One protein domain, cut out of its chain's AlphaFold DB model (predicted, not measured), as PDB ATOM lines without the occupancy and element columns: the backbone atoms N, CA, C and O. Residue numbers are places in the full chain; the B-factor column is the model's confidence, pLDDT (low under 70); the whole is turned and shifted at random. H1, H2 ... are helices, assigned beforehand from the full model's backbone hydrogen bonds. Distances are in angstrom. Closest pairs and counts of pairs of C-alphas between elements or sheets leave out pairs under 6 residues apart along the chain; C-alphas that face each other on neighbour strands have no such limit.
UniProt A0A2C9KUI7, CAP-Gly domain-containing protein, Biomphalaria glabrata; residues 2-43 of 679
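Overview. This is residues 2 to 43 of the 679 residues of the protein "CAP-Gly domain-containing protein" of Biomphalaria glabrata (UniProt A0A2C9KUI7). Picture one long helix, H2, sticking out as an arm with its residues 27 to 43, and at its first end a small, loose head made of the short helix H1 and the looping link of residues 10 to 21. H1 sits near the first turn of H2 at a slant, and the link swings out in a wide loop before it comes back to H2. The printed part has 42 residues with two named helices, H1 then H2 along the chain, and no named strand; its class is all helix. The whole is only just loose, close to extended, with a radius of gyration of the C-alphas of 13.7 A, and its outline is flat, spanning 42 by 24 by 7 A.

Along the chain. Find C-alpha 22 at (-11.174, -42.002, -36.963); from there H2, residues 22 to 43, runs 31.4 A to C-alpha 43 at (-1.561, -52.504, -64.962). Then go back to C-alpha 2 at (-23.315, -37.830, -41.918), where H1, residues 2 to 9, begins.

Arrangement. Look at Leu 4 and Ile 23: their C-alphas, the closest of H1 and H2, are 6.8 A apart. The two helices are close but not clearly touching, with 2 pairs of C-alphas within 8 A. They run opposite ways at a steep tilt of 50 degrees. In both H1 and H2, every O i to N i+4 pair is within hydrogen-bond range.

Size, cuts and confidence. The two C-alphas farthest apart, those of Gln 11 and Arg 43, are 42.7 A from each other. The printed part has no cut, and the link from H1 to H2, 12 residues, is long. In the B-factor column you will find pLDDT under 70 at residues 2 to 17; the mean is 62 in H1, 93 in H2 and 79.7 over the printed part.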
ATOM      1  N   GLU A   2     -22.684 -38.533 -43.052       62.62
ATOM      2  CA  GLU A   2     -23.315 -37.830 -41.918       62.62
ATOM      3  C   GLU A   2     -22.885 -38.349 -40.533       62.62
ATOM      4  O   GLU A   2     -22.409 -37.566 -39.725       62.62
ATOM      5  N   THR A   3     -22.913 -39.662 -40.294       63.78
ATOM      6  CA  THR A   3     -22.489 -40.265 -39.014       63.78
ATOM      7  C   THR A   3     -21.010 -40.024 -38.679       63.78
ATOM      8  O   THR A   3     -20.665 -39.842 -37.519       63.78
ATOM      9  N   LEU A   4     -20.125 -39.987 -39.684       60.88
ATOM     10  CA  LEU A   4     -18.700 -39.672 -39.500       60.88
ATOM     11  C   LEU A   4     -18.488 -38.176 -39.232       60.88
ATOM     12  O   LEU A   4     -17.674 -37.821 -38.390       60.88
ATOM     13  N   ALA A   5     -19.256 -37.309 -39.897       61.91
ATOM     14  CA  ALA A   5     -19.253 -35.875 -39.619       61.91
ATOM     15  C   ALA A   5     -19.817 -35.568 -38.220       61.91
ATOM     16  O   ALA A   5     -19.279 -34.717 -37.526       61.91
ATOM     17  N   GLN A   6     -20.844 -36.297 -37.772       64.62
ATOM     18  CA  GLN A   6     -21.370 -36.214 -36.407       64.62
ATOM     19  C   GLN A   6     -20.340 -36.692 -35.377       64.62
ATOM     20  O   GLN A   6     -20.153 -36.002 -34.384       64.62
ATOM     21  N   MET A   7     -19.624 -37.796 -35.629       61.66
ATOM     22  CA  MET A   7     -18.550 -38.268 -34.739       61.66
ATOM     23  C   MET A   7     -17.330 -37.333 -34.701       61.66
ATOM     24  O   MET A   7     -16.687 -37.248 -33.664       61.66
ATOM     25  N   ALA A   8     -17.030 -36.610 -35.786       59.09
ATOM     26  CA  ALA A   8     -15.980 -35.586 -35.811       59.09
ATOM     27  C   ALA A   8     -16.430 -34.231 -35.218       59.09
ATOM     28  O   ALA A   8     -15.604 -33.464 -34.737       59.09
ATOM     29  N   ALA A   9     -17.732 -33.922 -35.249       62.78
ATOM     30  CA  ALA A   9     -18.303 -32.716 -34.644       62.78
ATOM     31  C   ALA A   9     -18.626 -32.894 -33.148       62.78
ATOM     32  O   ALA A   9     -18.625 -31.920 -32.396       62.78
ATOM     33  N   SER A  10     -18.888 -34.123 -32.692       61.47
ATOM     34  CA  SER A  10     -18.829 -34.459 -31.272       61.47
ATOM     35  C   SER A  10     -17.367 -34.471 -30.838       61.47
ATOM     36  O   SER A  10     -16.610 -35.324 -31.286       61.47
ATOM     37  N   GLN A  11     -16.982 -33.554 -29.949       55.19
ATOM     38  CA  GLN A  11     -15.599 -33.324 -29.506       55.19
ATOM     39  C   GLN A  11     -15.050 -34.427 -28.564       55.19
ATOM     40  O   GLN A  11     -14.373 -34.150 -27.576       55.19
ATOM     41  N   ASN A  12     -15.348 -35.692 -28.861       57.28
ATOM     42  CA  ASN A  12     -14.684 -36.848 -28.283       57.28
ATOM     43  C   ASN A  12     -13.488 -37.201 -29.177       57.28
ATOM     44  O   ASN A  12     -13.596 -38.034 -30.076       57.28
ATOM     45  N   GLU A  13     -12.349 -36.571 -28.888       57.25
ATOM     46  CA  GLU A  13     -11.016 -36.919 -29.403       57.25
ATOM     47  C   GLU A  13     -10.597 -38.321 -28.915       57.25
ATOM     48  O   GLU A  13      -9.705 -38.489 -28.084       57.25
ATOM     49  N   VAL A  14     -11.276 -39.359 -29.408       61.00
ATOM     50  CA  VAL A  14     -10.814 -40.745 -29.309       61.00
ATOM     51  C   VAL A  14      -9.796 -40.939 -30.427       61.00
ATOM     52  O   VAL A  14     -10.089 -41.528 -31.469       61.00
ATOM     53  N   SER A  15      -8.604 -40.385 -30.222       60.28
ATOM     54  CA  SER A  15      -7.443 -40.705 -31.039       60.28
ATOM     55  C   SER A  15      -7.179 -42.212 -30.982       60.28
ATOM     56  O   SER A  15      -7.350 -42.870 -29.950       60.28
ATOM     57  N   ALA A  16      -6.779 -42.788 -32.113       59.38
ATOM     58  CA  ALA A  16      -6.177 -44.112 -32.106       59.38
ATOM     59  C   ALA A  16      -4.845 -44.070 -31.332       59.38
ATOM     60  O   ALA A  16      -4.262 -43.005 -31.134       59.38
ATOM     61  N   VAL A  17      -4.317 -45.241 -30.959       63.28
ATOM     62  CA  VAL A  17      -2.969 -45.376 -30.360       63.28
ATOM     63  C   VAL A  17      -1.892 -44.695 -31.222       63.28
ATOM     64  O   VAL A  17      -0.917 -44.167 -30.701       63.28
ATOM     65  N   ASP A  18      -2.130 -44.645 -32.534       73.88
ATOM     66  CA  ASP A  18      -1.290 -44.031 -33.564       73.88
ATOM     67  C   ASP A  18      -1.354 -42.480 -33.584       73.88
ATOM     68  O   ASP A  18      -0.754 -41.848 -34.450       73.88
ATOM     69  N   GLY A  19      -2.142 -41.852 -32.702       80.38
ATOM     70  CA  GLY A  19      -2.438 -40.411 -32.695       80.38
ATOM     71  C   GLY A  19      -3.484 -39.961 -33.724       80.38
ATOM     72  O   GLY A  19      -4.044 -38.877 -33.589       80.38
ATOM     73  N   GLU A  20      -3.794 -40.792 -34.723       82.44
ATOM     74  CA  GLU A  20      -4.735 -40.462 -35.799       82.44
ATOM     75  C   GLU A  20      -6.205 -40.505 -35.357       82.44
ATOM     76  O   GLU A  20      -6.638 -41.414 -34.640       82.44
ATOM     77  N   THR A  21      -7.013 -39.574 -35.865       85.38
ATOM     78  CA  THR A  21      -8.470 -39.583 -35.677       85.38
ATOM     79  C   THR A  21      -9.158 -40.638 -36.557       85.38
ATOM     80  O   THR A  21      -8.691 -41.009 -37.640       85.38
ATOM     81  N   TYR A  22     -10.352 -41.087 -36.151       80.69
ATOM     82  CA  TYR A  22     -11.174 -42.002 -36.963       80.69
ATOM     83  C   TYR A  22     -11.525 -41.442 -38.352       80.69
ATOM     84  O   TYR A  22     -11.678 -42.215 -39.303       80.69
ATOM     85  N   ILE A  23     -11.646 -40.116 -38.493       84.38
ATOM     86  CA  ILE A  23     -11.951 -39.473 -39.776       84.38
ATOM     87  C   ILE A  23     -10.736 -39.482 -40.715       84.38
ATOM     88  O   ILE A  23     -10.891 -39.807 -41.892       84.38
ATOM     89  N   GLU A  24      -9.521 -39.252 -40.208       84.38
ATOM     90  CA  GLU A  24      -8.285 -39.399 -40.992       84.38
ATOM     91  C   GLU A  24      -8.062 -40.848 -41.426       84.38
ATOM     92  O   GLU A  24      -7.790 -41.096 -42.602       84.38
ATOM     93  N   LYS A  25      -8.252 -41.813 -40.516       84.75
ATOM     94  CA  LYS A  25      -8.115 -43.248 -40.811       84.75
ATOM     95  C   LYS A  25      -9.105 -43.700 -41.896       84.75
ATOM     96  O   LYS A  25      -8.738 -44.468 -42.787       84.75
ATOM     97  N   TYR A  26     -10.328 -43.161 -41.887       86.94
ATOM     98  CA  TYR A  26     -11.313 -43.364 -42.955       86.94
ATOM     99  C   TYR A  26     -10.881 -42.725 -44.287       86.94
ATOM    100  O   TYR A  26     -10.913 -43.395 -45.320       86.94
ATOM    101  N   ILE A  27     -10.438 -41.462 -44.285       92.94
ATOM    102  CA  ILE A  27     -10.003 -40.748 -45.502       92.94
ATOM    103  C   ILE A  27      -8.779 -41.429 -46.136       92.94
ATOM    104  O   ILE A  27      -8.773 -41.672 -47.344       92.94
ATOM    105  N   LYS A  28      -7.781 -41.810 -45.329       90.12
ATOM    106  CA  LYS A  28      -6.607 -42.587 -45.765       90.12
ATOM    107  C   LYS A  28      -7.020 -43.936 -46.353       90.12
ATOM    108  O   LYS A  28      -6.539 -44.293 -47.424       90.12
ATOM    109  N   GLY A  29      -7.954 -44.647 -45.715       94.88
ATOM    110  CA  GLY A  29      -8.493 -45.913 -46.223       94.88
ATOM    111  C   GLY A  29      -9.180 -45.780 -47.588       94.88
ATOM    112  O   GLY A  29      -8.893 -46.558 -48.497       94.88
ATOM    113  N   VAL A  30     -10.039 -44.770 -47.768       94.88
ATOM    114  CA  VAL A  30     -10.717 -44.507 -49.054       94.88
ATOM    115  C   VAL A  30      -9.711 -44.120 -50.145       94.88
ATOM    116  O   VAL A  30      -9.755 -44.685 -51.238       94.88
ATOM    117  N   SER A  31      -8.762 -43.232 -49.836       94.25
ATOM    118  CA  SER A  31      -7.691 -42.816 -50.756       94.25
ATOM    119  C   SER A  31      -6.792 -43.990 -51.177       94.25
ATOM    120  O   SER A  31      -6.478 -44.157 -52.357       94.25
ATOM    121  N   ALA A  32      -6.445 -44.882 -50.240       95.12
ATOM    122  CA  ALA A  32      -5.690 -46.097 -50.539       95.12
ATOM    123  C   ALA A  32      -6.454 -47.041 -51.485       95.12
ATOM    124  O   ALA A  32      -5.860 -47.579 -52.419       95.12
ATOM    125  N   VAL A  33      -7.771 -47.207 -51.303       97.81
ATOM    126  CA  VAL A  33      -8.615 -48.006 -52.213       97.81
ATOM    127  C   VAL A  33      -8.678 -47.385 -53.613       97.81
ATOM    128  O   VAL A  33      -8.524 -48.104 -54.601       97.81
ATOM    129  N   GLU A  34      -8.840 -46.065 -53.727       96.00
ATOM    130  CA  GLU A  34      -8.835 -45.365 -55.022       96.00
ATOM    131  C   GLU A  34      -7.476 -45.480 -55.738       96.00
ATOM    132  O   GLU A  34      -7.422 -45.749 -56.944       96.00
ATOM    133  N   SER A  35      -6.374 -45.384 -54.989       97.44
ATOM    134  CA  SER A  35      -5.013 -45.619 -55.486       97.44
ATOM    135  C   SER A  35      -4.827 -47.054 -56.003       97.44
ATOM    136  O   SER A  35      -4.368 -47.247 -57.130       97.44
ATOM    137  N   ILE A  36      -5.268 -48.068 -55.247       97.56
ATOM    138  CA  ILE A  36      -5.210 -49.483 -55.658       97.56
ATOM    139  C   ILE A  36      -6.000 -49.720 -56.953       97.56
ATOM    140  O   ILE A  36      -5.476 -50.336 -57.882       97.56
ATOM    141  N   LEU A  37      -7.229 -49.202 -57.051       97.44
ATOM    142  CA  LEU A  37      -8.068 -49.339 -58.249       97.44
ATOM    143  C   LEU A  37      -7.463 -48.622 -59.469       97.44
ATOM    144  O   LEU A  37      -7.519 -49.138 -60.588       97.44
ATOM    145  N   THR A  38      -6.839 -47.462 -59.256       97.06
ATOM    146  CA  THR A  38      -6.136 -46.710 -60.307       97.06
ATOM    147  C   THR A  38      -4.894 -47.460 -60.795       97.06
ATOM    148  O   THR A  38      -4.678 -47.585 -62.003       97.06
ATOM    149  N   LEU A  39      -4.102 -48.022 -59.877       97.69
ATOM    150  CA  LEU A  39      -2.918 -48.819 -60.204       97.69
ATOM    151  C   LEU A  39      -3.273 -50.134 -60.906       97.69
ATOM    152  O   LEU A  39      -2.584 -50.504 -61.857       97.69
ATOM    153  N   ASP A  40      -4.335 -50.830 -60.493       97.88
ATOM    154  CA  ASP A  40      -4.794 -52.040 -61.185       97.88
ATOM    155  C   ASP A  40      -5.263 -51.721 -62.610       97.88
ATOM    156  O   ASP A  40      -4.815 -52.352 -63.569       97.88
ATOM    157  N   ARG A  41      -6.055 -50.654 -62.786       97.62
ATOM    158  CA  ARG A  41      -6.445 -50.172 -64.117       97.62
ATOM    159  C   ARG A  41      -5.228 -49.882 -65.004       97.62
ATOM    160  O   ARG A  41      -5.200 -50.323 -66.152       97.62
ATOM    161  N   LEU A  42      -4.213 -49.186 -64.488       98.06
ATOM    162  CA  LEU A  42      -2.982 -48.908 -65.237       98.06
ATOM    163  C   LEU A  42      -2.219 -50.195 -65.593       98.06
ATOM    164  O   LEU A  42      -1.739 -50.325 -66.718       98.06
ATOM    165  N   ARG A  43      -2.156 -51.181 -64.687       96.88
ATOM    166  CA  ARG A  43      -1.561 -52.504 -64.962       96.88
ATOM    167  C   ARG A  43      -2.316 -53.249 -66.066       96.88
ATOM    168  O   ARG A  43      -1.675 -53.805 -66.958       96.88
TER     169      ARG A  43